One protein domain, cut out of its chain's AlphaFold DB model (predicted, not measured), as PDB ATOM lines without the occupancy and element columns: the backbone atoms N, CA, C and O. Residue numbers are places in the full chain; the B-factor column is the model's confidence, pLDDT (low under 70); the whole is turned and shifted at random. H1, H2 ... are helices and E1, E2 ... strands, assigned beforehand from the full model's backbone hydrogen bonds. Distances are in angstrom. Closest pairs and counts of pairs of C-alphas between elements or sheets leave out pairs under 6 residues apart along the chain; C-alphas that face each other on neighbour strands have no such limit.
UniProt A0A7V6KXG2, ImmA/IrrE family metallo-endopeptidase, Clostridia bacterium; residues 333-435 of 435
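This is residues 333 to 435 of the 435 residues of the protein "ImmA/IrrE family metallo-endopeptidase" of Clostridia bacterium (UniProt A0A7V6KXG2). A strongly twisted sheet of four strands stands between helices: H4 and H5 cover one face, and H1 sits on the other, touching no helix. The hairpin of H2 and H3 packs on that pair, H2 on H5 and H3 on H4. The printed part has 103 residues, with five named helices and four named strands in the order H1 H2 H3 E1 E2 H4 H5 E3 E4, class mixed. The mixed sheet runs E1, E2, E3, E4. The whole is compact, with a radius of gyration of the C-alphas of 12.6 A and spans of 37 by 26 by 24 A.

Start at E2, residues 382 to 386; E1, residues 375 to 379, forms an antiparallel hairpin with it, N 377 and O 384 within hydrogen-bond range at 2.8 A. E3, residues 419 to 425, is parallel to E2, with N 385 and O 421 at 2.8 A. E4, residues 431 to 434, forms an antiparallel hairpin with E3, with N 424 and O 432 at 2.8 A. Over E3 find H4, residues 390 to 396, running along the strands, 4 degrees from E3 on the local plane; the closest C-alphas are those of Ile 396 and Ser 422, 6.1 A. H5, residues 399 to 413, on the same face, runs across the strands, with C-alphas 402 and 420 closest to E3 at 5.5 A. E2, H4, H5 and E3 make a strand-helix-strand unit, parallel neighbour strands with helices between, its crossover right-handed. H1, residues 333 to 341, on the other face, makes three layers, helices on both faces of a sheet. H2, residues 352 to 361, touches residues 405 to 409 of H5, closest at C-alphas 355 and 409, 6.8 A. H3, residues 365 to 371, touches H4, closest at C-alphas 370 and 392, 5.0 A. In the five helices every O i to N i+4 pair is within hydrogen-bond range.

Find C-alpha 333 at (154.480, 143.632, 176.050), where H1 begins. H5 spans 20.4 A from C-alpha 399 at (140.825, 130.038, 197.424); E3 spans 19.4 A. E4 ends at C-alpha 434, (150.946, 139.249, 197.575).

The two C-alphas farthest apart, of Asn 362 and Asp 428, are 37.7 A apart. The printed part has no cut and no long link; residue 435 is under 70 in pLDDT.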
ATOM      1  N   ASN A 333     153.160 144.041 176.534       92.12
ATOM      2  CA  ASN A 333     154.480 143.632 176.050       92.12
ATOM      3  C   ASN A 333     155.606 144.072 176.996       92.12
ATOM      4  O   ASN A 333     156.502 143.279 177.272       92.12
ATOM      5  N   LEU A 334     155.550 145.310 177.497       93.88
ATOM      6  CA  LEU A 334     156.519 145.823 178.466       93.88
ATOM      7  C   LEU A 334     156.490 145.002 179.759       93.88
ATOM      8  O   LEU A 334     157.538 144.583 180.241       93.88
ATOM      9  N   ILE A 335     155.299 144.725 180.293       94.69
ATOM     10  CA  ILE A 335     155.167 143.900 181.495       94.69
ATOM     11  C   ILE A 335     155.699 142.491 181.245       94.69
ATOM     12  O   ILE A 335     156.449 141.977 182.065       94.69
ATOM     13  N   ASN A 336     155.361 141.869 180.116       93.50
ATOM     14  CA  ASN A 336     155.868 140.538 179.794       93.50
ATOM     15  C   ASN A 336     157.407 140.508 179.770       93.50
ATOM     16  O   ASN A 336     157.990 139.568 180.296       93.50
ATOM     17  N   GLN A 337     158.059 141.551 179.245       94.31
ATOM     18  CA  GLN A 337     159.522 141.681 179.274       94.31
ATOM     19  C   GLN A 337     160.075 141.824 180.698       94.31
ATOM     20  O   GLN A 337     161.039 141.149 181.047       94.31
ATOM     21  N   LEU A 338     159.457 142.660 181.538       94.56
ATOM     22  CA  LEU A 338     159.860 142.804 182.943       94.56
ATOM     23  C   LEU A 338     159.729 141.475 183.700       94.56
ATOM     24  O   LEU A 338     160.640 141.065 184.414       94.56
ATOM     25  N   LEU A 339     158.627 140.761 183.477       94.88
ATOM     26  CA  LEU A 339     158.365 139.453 184.069       94.88
ATOM     27  C   LEU A 339     159.315 138.361 183.558       94.88
ATOM     28  O   LEU A 339     159.653 137.455 184.316       94.88
ATOM     29  N   GLU A 340     159.758 138.426 182.303       93.69
ATOM     30  CA  GLU A 340     160.793 137.535 181.757       93.69
ATOM     31  C   GLU A 340     162.167 137.771 182.387       93.69
ATOM     32  O   GLU A 340     162.926 136.819 182.565       93.69
ATOM     33  N   MET A 341     162.485 139.025 182.714       92.62
ATOM     34  CA  MET A 341     163.754 139.410 183.337       92.62
ATOM     35  C   MET A 341     163.796 139.119 184.840       92.62
ATOM     36  O   MET A 341     164.881 138.915 185.385       92.62
ATOM     37  N   ASP A 342     162.639 139.095 185.501       92.38
ATOM     38  CA  ASP A 342     162.535 138.747 186.913       92.38
ATOM     39  C   ASP A 342     162.919 137.278 187.164       92.38
ATOM     40  O   ASP A 342     162.332 136.354 186.595       92.38
ATOM     41  N   GLN A 343     163.886 137.066 188.052       87.50
ATOM     42  CA  GLN A 343     164.376 135.736 188.418       87.50
ATOM     43  C   GLN A 343     163.735 135.199 189.702       87.50
ATOM     44  O   GLN A 343     163.875 134.007 189.972       87.50
ATOM     45  N   GLU A 344     163.028 136.033 190.472       86.00
ATOM     46  CA  GLU A 344     162.466 135.631 191.765       86.00
ATOM     47  C   GLU A 344     161.236 134.737 191.603       86.00
ATOM     48  O   GLU A 344     161.111 133.734 192.296       86.00
ATOM     49  N   THR A 345     160.350 135.037 190.648       85.31
ATOM     50  CA  THR A 345     159.082 134.293 190.478       85.31
ATOM     51  C   THR A 345     159.147 133.177 189.430       85.31
ATOM     52  O   THR A 345     158.154 132.822 188.787       85.31
ATOM     53  N   GLY A 346     160.336 132.606 189.228       90.06
ATOM     54  CA  GLY A 346     160.575 131.520 188.280       90.06
ATOM     55  C   GLY A 346     160.460 131.954 186.816       90.06
ATOM     56  O   GLY A 346     160.746 133.092 186.448       90.06
ATOM     57  N   ARG A 347     160.061 131.029 185.936       93.06
ATOM     58  CA  ARG A 347     160.013 131.268 184.477       93.06
ATOM     59  C   ARG A 347     158.623 131.678 184.006       93.06
ATOM     60  O   ARG A 347     157.621 131.282 184.599       93.06
ATOM     61  N   ILE A 348     158.544 132.321 182.838       93.62
ATOM     62  CA  ILE A 348     157.270 132.454 182.118       93.62
ATOM     63  C   ILE A 348     156.650 131.074 181.884       93.62
ATOM     64  O   ILE A 348     157.281 130.134 181.372       93.62
ATOM     65  N   PHE A 349     155.375 130.968 182.243       93.44
ATOM     66  CA  PHE A 349     154.572 129.788 182.005       93.44
ATOM     67  C   PHE A 349     153.901 129.893 180.635       93.44
ATOM     68  O   PHE A 349     152.763 130.336 180.499       93.44
ATOM     69  N   THR A 350     154.624 129.486 179.592       89.06
ATOM     70  CA  THR A 350     154.189 129.612 178.190       89.06
ATOM     71  C   THR A 350     152.891 128.863 177.875       89.06
ATOM     72  O   THR A 350     152.186 129.222 176.934       89.06
ATOM     73  N   GLU A 351     152.517 127.862 178.677       90.75
ATOM     74  CA  GLU A 351     151.239 127.158 178.561       90.75
ATOM     75  C   GLU A 351     150.057 127.873 179.245       90.75
ATOM     76  O   GLU A 351     148.918 127.406 179.131       90.75
ATOM     77  N   TRP A 352     150.270 129.006 179.921       94.12
ATOM     78  CA  TRP A 352     149.211 129.761 180.599       94.12
ATOM     79  C   TRP A 352     148.032 130.138 179.681       94.12
ATOM     80  O   TRP A 352     146.889 129.845 180.046       94.12
ATOM     81  N   PRO A 353     148.234 130.650 178.449       93.19
ATOM     82  CA  PRO A 353     147.122 130.927 177.536       93.19
ATOM     83  C   PRO A 353     146.295 129.678 177.190       93.19
ATOM     84  O   PRO A 353     145.076 129.762 177.010       93.19
ATOM     85  N   TYR A 354     146.928 128.500 177.151       93.38
ATOM     86  CA  TYR A 354     146.225 127.232 176.964       93.38
ATOM     87  C   TYR A 354     145.398 126.854 178.200       93.38
ATOM     88  O   TYR A 354     144.265 126.392 178.055       93.38
ATOM     89  N   VAL A 355     145.907 127.095 179.414       94.56
ATOM     90  CA  VAL A 355     145.139 126.916 180.660       94.56
ATOM     91  C   VAL A 355     143.902 127.813 180.658       94.56
ATOM     92  O   VAL A 355     142.801 127.320 180.908       94.56
ATOM     93  N   LEU A 356     144.036 129.088 180.284       94.12
ATOM     94  CA  LEU A 356     142.894 129.999 180.139       94.12
ATOM     95  C   LEU A 356     141.853 129.455 179.152       94.12
ATOM     96  O   LEU A 356     140.649 129.511 179.411       94.12
ATOM     97  N   ASN A 357     142.297 128.860 178.047       91.94
ATOM     98  CA  ASN A 357     141.391 128.214 177.106       91.94
ATOM     99  C   ASN A 357     140.683 126.992 177.699       91.94
ATOM    100  O   ASN A 357     139.493 126.818 177.467       91.94
ATOM    101  N   LEU A 358     141.358 126.168 178.502       92.75
ATOM    102  CA  LEU A 358     140.706 125.055 179.204       92.75
ATOM    103  C   LEU A 358     139.627 125.551 180.173       92.75
ATOM    104  O   LEU A 358     138.542 124.976 180.233       92.75
ATOM    105  N   ILE A 359     139.899 126.637 180.901       93.31
ATOM    106  CA  ILE A 359     138.916 127.288 181.777       93.31
ATOM    107  C   ILE A 359     137.681 127.704 180.961       93.31
ATOM    108  O   ILE A 359     136.551 127.417 181.367       93.31
ATOM    109  N   LYS A 360     137.897 128.312 179.786       90.50
ATOM    110  CA  LYS A 360     136.835 128.687 178.842       90.50
ATOM    111  C   LYS A 360     136.018 127.477 178.378       90.50
ATOM    112  O   LYS A 360     134.795 127.490 178.507       90.50
ATOM    113  N   GLU A 361     136.679 126.435 177.875       88.81
ATOM    114  CA  GLU A 361     136.036 125.225 177.336       88.81
ATOM    115  C   GLU A 361     135.280 124.426 178.409       88.81
ATOM    116  O   GLU A 361     134.243 123.830 178.127       88.81
ATOM    117  N   ASN A 362     135.725 124.482 179.668       90.31
ATOM    118  CA  ASN A 362     135.014 123.896 180.808       90.31
ATOM    119  C   ASN A 362     133.803 124.732 181.272       90.31
ATOM    120  O   ASN A 362     133.181 124.404 182.281       90.31
ATOM    121  N   GLY A 363     133.458 125.812 180.567       86.88
ATOM    122  CA  GLY A 363     132.282 126.638 180.843       86.88
ATOM    123  C   GLY A 363     132.496 127.750 181.875       86.88
ATOM    124  O   GLY A 363     131.553 128.477 182.184       86.88
ATOM    125  N   HIS A 364     133.720 127.954 182.368       89.62
ATOM    126  CA  HIS A 364     134.049 129.006 183.338       89.62
ATOM    127  C   HIS A 364     134.382 130.338 182.637       89.62
ATOM    128  O   HIS A 364     135.442 130.929 182.833       89.62
ATOM    129  N   PHE A 365     133.466 130.830 181.800       85.88
ATOM    130  CA  PHE A 365     133.717 131.990 180.934       85.88
ATOM    131  C   PHE A 365     133.933 133.313 181.690       85.88
ATOM    132  O   PHE A 365     134.718 134.148 181.246       85.88
ATOM    133  N   LEU A 366     133.279 133.498 182.843       86.81
ATOM    134  CA  LEU A 366     133.523 134.658 183.711       86.81
ATOM    135  C   LEU A 366     134.977 134.690 184.196       86.81
ATOM    136  O   LEU A 366     135.634 135.721 184.087       86.81
ATOM    137  N   LEU A 367     135.485 133.541 184.656       90.88
ATOM    138  CA  LEU A 367     136.869 133.402 185.102       90.88
ATOM    139  C   LEU A 367     137.842 133.610 183.937       90.88
ATOM    140  O   LEU A 367     138.774 134.396 184.056       90.88
ATOM    141  N   TYR A 368     137.583 132.985 182.784       91.50
ATOM    142  CA  TYR A 368     138.375 133.207 181.570       91.50
ATOM    143  C   TYR A 368     138.434 134.691 181.180       91.50
ATOM    144  O   TYR A 368     139.507 135.201 180.885       91.50
ATOM    145  N   THR A 369     137.293 135.386 181.189       88.00
ATOM    146  CA  THR A 369     137.211 136.802 180.798       88.00
ATOM    147  C   THR A 369     137.976 137.686 181.773       88.00
ATOM    148  O   THR A 369     138.665 138.603 181.338       88.00
ATOM    149  N   ALA A 370     137.890 137.404 183.075       89.25
ATOM    150  CA  ALA A 370     138.624 138.154 184.087       89.25
ATOM    151  C   ALA A 370     140.140 137.941 183.980       89.25
ATOM    152  O   ALA A 370     140.887 138.905 184.103       89.25
ATOM    153  N   LEU A 371     140.574 136.711 183.694       92.75
ATOM    154  CA  LEU A 371     141.981 136.359 183.503       92.75
ATOM    155  C   LEU A 371     142.493 136.663 182.080       92.75
ATOM    156  O   LEU A 371     143.671 136.456 181.794       92.75
ATOM    157  N   LYS A 372     141.650 137.117 181.146       89.44
ATOM    158  CA  LYS A 372     142.073 137.389 179.767       89.44
ATOM    159  C   LYS A 372     143.100 138.527 179.760       89.44
ATOM    160  O   LYS A 372     142.814 139.617 180.241       89.44
ATOM    161  N   GLY A 373     144.272 138.278 179.176       88.50
ATOM    162  CA  GLY A 373     145.391 139.229 179.181       88.50
ATOM    163  C   GLY A 373     146.246 139.185 180.453       88.50
ATOM    164  O   GLY A 373     147.105 140.039 180.619       88.50
ATOM    165  N   SER A 374     146.022 138.210 181.340       94.50
ATOM    166  CA  SER A 374     146.961 137.899 182.422       94.50
ATOM    167  C   SER A 374     148.199 137.168 181.904       94.50
ATOM    168  O   SER A 374     148.143 136.486 180.875       94.50
ATOM    169  N   ILE A 375     149.291 137.272 182.656       95.19
ATOM    170  CA  ILE A 375     150.559 136.585 182.388       95.19
ATOM    171  C   ILE A 375     150.823 135.627 183.545       95.19
ATOM    172  O   ILE A 375     150.671 136.002 184.704       95.19
ATOM    173  N   GLY A 376     151.184 134.385 183.231       95.31
ATOM    174  CA  GLY A 376     151.532 133.375 184.225       95.31
ATOM    175  C   GLY A 376     153.044 133.190 184.312       95.31
ATOM    176  O   GLY A 376     153.698 133.020 183.280       95.31
ATOM    177  N   LYS A 377     153.579 133.145 185.529       95.81
ATOM    178  CA  LYS A 377     154.912 132.626 185.846       95.81
ATOM    179  C   LYS A 377     154.795 131.407 186.746       95.81
ATOM    180  O   LYS A 377     153.814 131.255 187.469       95.81
ATOM    181  N   ILE A 378     155.761 130.508 186.652       94.31
ATOM    182  CA  ILE A 378     155.785 129.283 187.441       94.31
ATOM    183  C   ILE A 378     157.163 129.085 188.056       94.31
ATOM    184  O   ILE A 378     158.172 129.084 187.339       94.31
ATOM    185  N   ASP A 379     157.169 128.858 189.365       93.38
ATOM    186  CA  ASP A 379     158.325 128.391 190.117       93.38
ATOM    187  C   ASP A 379     157.935 127.138 190.902       93.38
ATOM    188  O   ASP A 379     156.999 127.175 191.690       93.38
ATOM    189  N   TYR A 380     158.595 126.014 190.621       89.50
ATOM    190  CA  TYR A 380     158.260 124.682 191.146       89.50
ATOM    191  C   TYR A 380     156.750 124.365 191.175       89.50
ATOM    192  O   TYR A 380     156.192 123.942 190.156       89.50
ATOM    193  N   ASP A 381     156.112 124.516 192.335       93.69
ATOM    194  CA  ASP A 381     154.707 124.238 192.613       93.69
ATOM    195  C   ASP A 381     153.852 125.491 192.882       93.69
ATOM    196  O   ASP A 381     152.654 125.361 193.154       93.69
ATOM    197  N   THR A 382     154.410 126.686 192.700       95.44
ATOM    198  CA  THR A 382     153.699 127.963 192.807       95.44
ATOM    199  C   THR A 382     153.470 128.579 191.427       95.44
ATOM    200  O   THR A 382     154.366 128.690 190.585       95.44
ATOM    201  N   LEU A 383     152.222 128.976 191.172       96.44
ATOM    202  CA  LEU A 383     151.816 129.731 189.992       96.44
ATOM    203  C   LEU A 383     151.618 131.200 190.369       96.44
ATOM    204  O   LEU A 383     150.696 131.530 191.106       96.44
ATOM    205  N   TYR A 384     152.396 132.090 189.772       95.88
ATOM    206  CA  TYR A 384     152.216 133.532 189.895       95.88
ATOM    207  C   TYR A 384     151.416 134.055 188.705       95.88
ATOM    208  O   TYR A 384     151.735 133.749 187.553       95.88
ATOM    209  N   VAL A 385     150.370 134.842 188.951       95.81
ATOM    210  CA  VAL A 385     149.514 135.390 187.893       95.81
ATOM    211  C   VAL A 385     149.483 136.908 187.976       95.81
ATOM    212  O   VAL A 385     148.901 137.484 188.892       95.81
ATOM    213  N   TYR A 386     150.056 137.559 186.970       95.19
ATOM    214  CA  TYR A 386     149.955 139.000 186.780       95.19
ATOM    215  C   TYR A 386     148.658 139.375 186.068       95.19
ATOM    216  O   TYR A 386     148.293 138.758 185.065       95.19
ATOM    217  N   SER A 387     147.991 140.443 186.513       92.38
ATOM    218  CA  SER A 387     146.888 141.048 185.764       92.38
ATOM    219  C   SER A 387     146.621 142.501 186.156       92.38
ATOM    220  O   SER A 387     146.476 142.814 187.335       92.38
ATOM    221  N   ASP A 388     146.391 143.358 185.157       86.31
ATOM    222  CA  ASP A 388     145.934 144.744 185.358       86.31
ATOM    223  C   ASP A 388     144.474 144.853 185.822       86.31
ATOM    224  O   ASP A 388     143.997 145.925 186.186       86.31
ATOM    225  N   SER A 389     143.717 143.754 185.775       85.94
ATOM    226  CA  SER A 389     142.290 143.744 186.089       85.94
ATOM    227  C   SER A 389     142.058 143.581 187.597       85.94
ATOM    228  O   SER A 389     142.340 142.511 188.143       85.94
ATOM    229  N   PRO A 390     141.418 144.547 188.291       85.88
ATOM    230  CA  PRO A 390     141.064 144.389 189.705       85.88
ATOM    231  C   PRO A 390     140.089 143.229 189.961       85.88
ATOM    232  O   PRO A 390     139.982 142.716 191.073       85.88
ATOM    233  N   ALA A 391     139.318 142.823 188.945       86.06
ATOM    234  CA  ALA A 391     138.484 141.628 189.029       86.06
ATOM    235  C   ALA A 391     139.337 140.352 189.021       86.06
ATOM    236  O   ALA A 391     139.064 139.447 189.799       86.06
ATOM    237  N   SER A 392     140.383 140.313 188.190       86.31
ATOM    238  CA  SER A 392     141.343 139.207 188.129       86.31
ATOM    239  C   SER A 392     142.074 139.026 189.455       86.31
ATOM    240  O   SER A 392     142.003 137.949 190.037       86.31
ATOM    241  N   LYS A 393     142.659 140.105 189.999       87.94
ATOM    242  CA  LYS A 393     143.377 140.078 191.286       87.94
ATOM    243  C   LYS A 393     142.509 139.525 192.423       87.94
ATOM    244  O   LYS A 393     142.926 138.643 193.163       87.94
ATOM    245  N   ARG A 394     141.251 139.978 192.516       88.75
ATOM    246  CA  ARG A 394     140.287 139.465 193.509       88.75
ATOM    247  C   ARG A 394     139.943 137.989 193.316       88.75
ATOM    248  O   ARG A 394     139.735 137.297 194.302       88.75
ATOM    249  N   LEU A 395     139.850 137.526 192.071       89.38
ATOM    250  CA  LEU A 395     139.575 136.122 191.766       89.38
ATOM    251  C   LEU A 395     140.776 135.228 192.066       89.38
ATOM    252  O   LEU A 395     140.582 134.115 192.526       89.38
ATOM    253  N   ILE A 396     142.002 135.699 191.837       88.31
ATOM    254  CA  ILE A 396     143.216 134.940 192.162       88.31
ATOM    255  C   ILE A 396     143.324 134.724 193.678       88.31
ATOM    256  O   ILE A 396     143.610 133.615 194.105       88.31
ATOM    257  N   LYS A 397     142.976 135.741 194.480       88.06
ATOM    258  CA  LYS A 397     142.926 135.658 195.952       88.06
ATOM    259  C   LYS A 397     141.776 134.802 196.509       88.06
ATOM    260  O   LYS A 397     141.723 134.545 197.707       88.06
ATOM    261  N   ASP A 398     140.811 134.391 195.684       91.62
ATOM    262  CA  ASP A 398     139.736 133.496 196.118       91.62
ATOM    263  C   ASP A 398     140.220 132.039 196.099       91.62
ATOM    264  O   ASP A 398     140.448 131.466 195.032       91.62
ATOM    265  N   ASN A 399     140.307 131.407 197.276       90.56
ATOM    266  CA  ASN A 399     140.825 130.038 197.424       90.56
ATOM    267  C   ASN A 399     140.153 129.025 196.488       90.56
ATOM    268  O   ASN A 399     140.823 128.170 195.917       90.56
ATOM    269  N   ARG A 400     138.834 129.126 196.267       93.38
ATOM    270  CA  ARG A 400     138.122 128.191 195.374       93.38
ATOM    271  C   ARG A 400     138.573 128.340 193.925       93.38
ATOM    272  O   ARG A 400     138.663 127.351 193.195       93.38
ATOM    273  N   THR A 401     138.826 129.569 193.499       92.62
ATOM    274  CA  THR A 401     139.319 129.878 192.161       92.62
ATOM    275  C   THR A 401     140.768 129.426 191.990       92.62
ATOM    276  O   THR A 401     141.062 128.742 191.006       92.62
ATOM    277  N   ALA A 402     141.642 129.718 192.957       92.75
ATOM    278  CA  ALA A 402     143.026 129.242 192.982       92.75
ATOM    279  C   ALA A 402     143.103 127.703 192.914       92.75
ATOM    280  O   ALA A 402     143.735 127.146 192.011       92.75
ATOM    281  N   GLU A 403     142.357 127.003 193.778       94.69
ATOM    282  CA  GLU A 403     142.257 125.537 193.782       94.69
ATOM    283  C   GLU A 403     141.753 124.989 192.441       94.69
ATOM    284  O   GLU A 403     142.252 123.977 191.934       94.69
ATOM    285  N   TYR A 404     140.761 125.649 191.834       95.31
ATOM    286  CA  TYR A 404     140.249 125.251 190.528       95.31
ATOM    287  C   TYR A 404     141.325 125.372 189.441       95.31
ATOM    288  O   TYR A 404     141.493 124.425 188.663       95.31
ATOM    289  N   ILE A 405     142.063 126.487 189.393       95.00
ATOM    290  CA  ILE A 405     143.161 126.713 188.437       95.00
ATOM    291  C   ILE A 405     144.243 125.642 188.618       95.00
ATOM    292  O   ILE A 405     144.572 124.938 187.655       95.00
ATOM    293  N   ALA A 406     144.717 125.438 189.850       95.25
ATOM    294  CA  ALA A 406     145.708 124.416 190.185       95.25
ATOM    295  C   ALA A 406     145.245 123.010 189.760       95.25
ATOM    296  O   ALA A 406     145.987 122.245 189.133       95.25
ATOM    297  N   LYS A 407     143.966 122.680 189.993       94.50
ATOM    298  CA  LYS A 407     143.360 121.410 189.569       94.50
ATOM    299  C   LYS A 407     143.332 121.248 188.049       94.50
ATOM    300  O   LYS A 407     143.571 120.136 187.567       94.50
ATOM    301  N   GLN A 408     143.055 122.307 187.280       93.88
ATOM    302  CA  GLN A 408     143.113 122.239 185.812       93.88
ATOM    303  C   GLN A 408     144.540 121.976 185.327       93.88
ATOM    304  O   GLN A 408     144.752 121.082 184.503       93.88
ATOM    305  N   ILE A 409     145.523 122.686 185.883       94.25
ATOM    306  CA  ILE A 409     146.937 122.520 185.531       94.25
ATOM    307  C   ILE A 409     147.401 121.090 185.838       94.25
ATOM    308  O   ILE A 409     147.891 120.386 184.950       94.25
ATOM    309  N   LYS A 410     147.120 120.582 187.041       93.88
ATOM    310  CA  LYS A 410     147.437 119.199 187.419       93.88
ATOM    311  C   LYS A 410     146.755 118.174 186.514       93.88
ATOM    312  O   LYS A 410     147.377 117.198 186.090       93.88
ATOM    313  N   ARG A 411     145.475 118.373 186.186       91.69
ATOM    314  CA  ARG A 411     144.699 117.426 185.370       91.69
ATOM    315  C   ARG A 411     145.236 117.319 183.944       91.69
ATOM    316  O   ARG A 411     145.443 116.193 183.477       91.69
ATOM    317  N   TYR A 412     145.439 118.457 183.280       89.06
ATOM    318  CA  TYR A 412     145.707 118.526 181.841       89.06
ATOM    319  C   TYR A 412     147.190 118.667 181.494       89.06
ATOM    320  O   TYR A 412     147.623 118.152 180.464       89.06
ATOM    321  N   LEU A 413     147.977 119.335 182.338       88.94
ATOM    322  CA  LEU A 413     149.400 119.569 182.092       88.94
ATOM    323  C   LEU A 413     150.298 118.629 182.903       88.94
ATOM    324  O   LEU A 413     151.454 118.463 182.532       88.94
ATOM    325  N   LYS A 414     149.752 117.949 183.924       90.81
ATOM    326  CA  LYS A 414     150.495 117.067 184.848       90.81
ATOM    327  C   LYS A 414     151.572 117.803 185.651       90.81
ATOM    328  O   LYS A 414     152.534 117.185 186.086       90.81
ATOM    329  N   ILE A 415     151.371 119.099 185.865       91.38
ATOM    330  CA  ILE A 415     152.231 119.940 186.696       91.38
ATOM    331  C   ILE A 415     151.543 120.084 188.062       91.38
ATOM    332  O   ILE A 415     150.371 120.478 188.096       91.38
ATOM    333  N   PRO A 416     152.187 119.688 189.173       92.94
ATOM    334  CA  PRO A 416     151.628 119.880 190.502       92.94
ATOM    335  C   PRO A 416     151.753 121.356 190.888       92.94
ATOM    336  O   PRO A 416     152.858 121.842 191.059       92.94
ATOM    337  N   ILE A 417     150.621 122.049 191.000       96.00
ATOM    338  CA  ILE A 417     150.547 123.391 191.582       96.00
ATOM    339  C   ILE A 417     149.899 123.250 192.956       96.00
ATOM    340  O   ILE A 417     148.818 122.655 193.052       96.00
ATOM    341  N   LEU A 418     150.574 123.734 193.993       93.31
ATOM    342  CA  LEU A 418     150.072 123.803 195.362       93.31
ATOM    343  C   LEU A 418     149.512 125.187 195.682       93.31
ATOM    344  O   LEU A 418     148.548 125.278 196.439       93.31
ATOM    345  N   GLU A 419     150.054 126.228 195.056       93.38
ATOM    346  CA  GLU A 419     149.737 127.612 195.383       93.38
ATOM    347  C   GLU A 419     149.545 128.465 194.124       93.38
ATOM    348  O   GLU A 419     150.197 128.253 193.097       93.38
ATOM    349  N   VAL A 420     148.612 129.419 194.181       94.69
ATOM    350  CA  VAL A 420     148.385 130.398 193.113       94.69
ATOM    351  C   VAL A 420     148.386 131.792 193.725       94.69
ATOM    352  O   VAL A 420     147.471 132.122 194.473       94.69
ATOM    353  N   LEU A 421     149.381 132.604 193.374       93.56
ATOM    354  CA  LEU A 421     149.594 133.939 193.932       93.56
ATOM    355  C   LEU A 421     149.362 135.032 192.889       93.56
ATOM    356  O   LEU A 421     149.567 134.841 191.685       93.56
ATOM    357  N   SER A 422     148.926 136.199 193.361       93.06
ATOM    358  CA  SER A 422     148.789 137.387 192.520       93.06
ATOM    359  C   SER A 422     150.146 138.065 192.382       93.06
ATOM    360  O   SER A 422     150.798 138.358 193.380       93.06
ATOM    361  N   LEU A 423     150.543 138.340 191.142       92.56
ATOM    362  CA  LEU A 423     151.778 139.044 190.822       92.56
ATOM    363  C   LEU A 423     151.480 140.503 190.479       92.56
ATOM    364  O   LEU A 423     150.525 140.803 189.754       92.56
ATOM    365  N   GLU A 424     152.321 141.403 190.962       92.19
ATOM    366  CA  GLU A 424     152.234 142.837 190.732       92.19
ATOM    367  C   GLU A 424     153.552 143.378 190.172       92.19
ATOM    368  O   GLU A 424     154.631 142.840 190.414       92.19
ATOM    369  N   VAL A 425     153.445 144.452 189.389       91.88
ATOM    370  CA  VAL A 425     154.589 145.182 188.844       91.88
ATOM    371  C   VAL A 425     154.394 146.652 189.184       91.88
ATOM    372  O   VAL A 425     153.390 147.258 188.800       91.88
ATOM    373  N   ASN A 426     155.333 147.212 189.940       88.88
ATOM    374  CA  ASN A 426     155.332 148.619 190.321       88.88
ATOM    375  C   ASN A 426     155.642 149.527 189.126       88.88
ATOM    376  O   ASN A 426     156.170 149.103 188.099       88.88
ATOM    377  N   ALA A 427     155.362 150.822 189.285       86.25
ATOM    378  CA  ALA A 427     155.667 151.829 188.268       86.25
ATOM    379  C   ALA A 427     157.174 151.956 187.961       86.25
ATOM    380  O   ALA A 427     157.536 152.402 186.876       86.25
ATOM    381  N   ASP A 428     158.041 151.566 188.900       88.00
ATOM    382  CA  ASP A 428     159.497 151.503 188.723       88.00
ATOM    383  C   ASP A 428     159.980 150.193 188.068       88.00
ATOM    384  O   ASP A 428     161.174 150.030 187.827       88.00
ATOM    385  N   GLY A 429     159.058 149.279 187.745       87.12
ATOM    386  CA  GLY A 429     159.335 147.978 187.142       87.12
ATOM    387  C   GLY A 429     159.619 146.859 188.143       87.12
ATOM    388  O   GLY A 429     159.829 145.726 187.714       87.12
ATOM    389  N   THR A 430     159.600 147.136 189.450       89.38
ATOM    390  CA  THR A 430     159.825 146.113 190.481       89.38
ATOM    391  C   THR A 430     158.679 145.106 190.496       89.38
ATOM    392  O   THR A 430     157.510 145.493 190.581       89.38
ATOM    393  N   VAL A 431     159.016 143.819 190.437       92.19
ATOM    394  CA  VAL A 431     158.068 142.703 190.512       92.19
ATOM    395  C   VAL A 431     157.936 142.257 191.965       92.19
ATOM    396  O   VAL A 431     158.934 142.130 192.665       92.19
ATOM    397  N   PHE A 432     156.711 142.035 192.430       90.94
ATOM    398  CA  PHE A 432     156.436 141.486 193.757       90.94
ATOM    399  C   PHE A 432     155.127 140.699 193.734       90.94
ATOM    400  O   PHE A 432     154.342 140.807 192.792       90.94
ATOM    401  N   PHE A 433     154.876 139.901 194.763       86.06
ATOM    402  CA  PHE A 433     153.643 139.136 194.903       86.06
ATOM    403  C   PHE A 433     153.003 139.406 196.260       86.06
ATOM    404  O   PHE A 433     153.671 139.783 197.221       86.06
ATOM    405  N   GLU A 434     151.687 139.239 196.317       75.62
ATOM    406  CA  GLU A 434     150.946 139.249 197.575       75.62
ATOM    407  C   GLU A 434     150.702 137.799 198.002       75.62
ATOM    408  O   GLU A 434     150.174 137.017 197.203       75.62
ATOM    409  N   GLU A 435     151.101 137.471 199.235       59.62
ATOM    410  CA  GLU A 435     150.767 136.208 199.916       59.62
ATOM    411  C   GLU A 435     149.260 136.071 200.194       59.62
ATOM    412  O   GLU A 435     148.599 137.092 200.527       59.62
TER     413      GLU A 435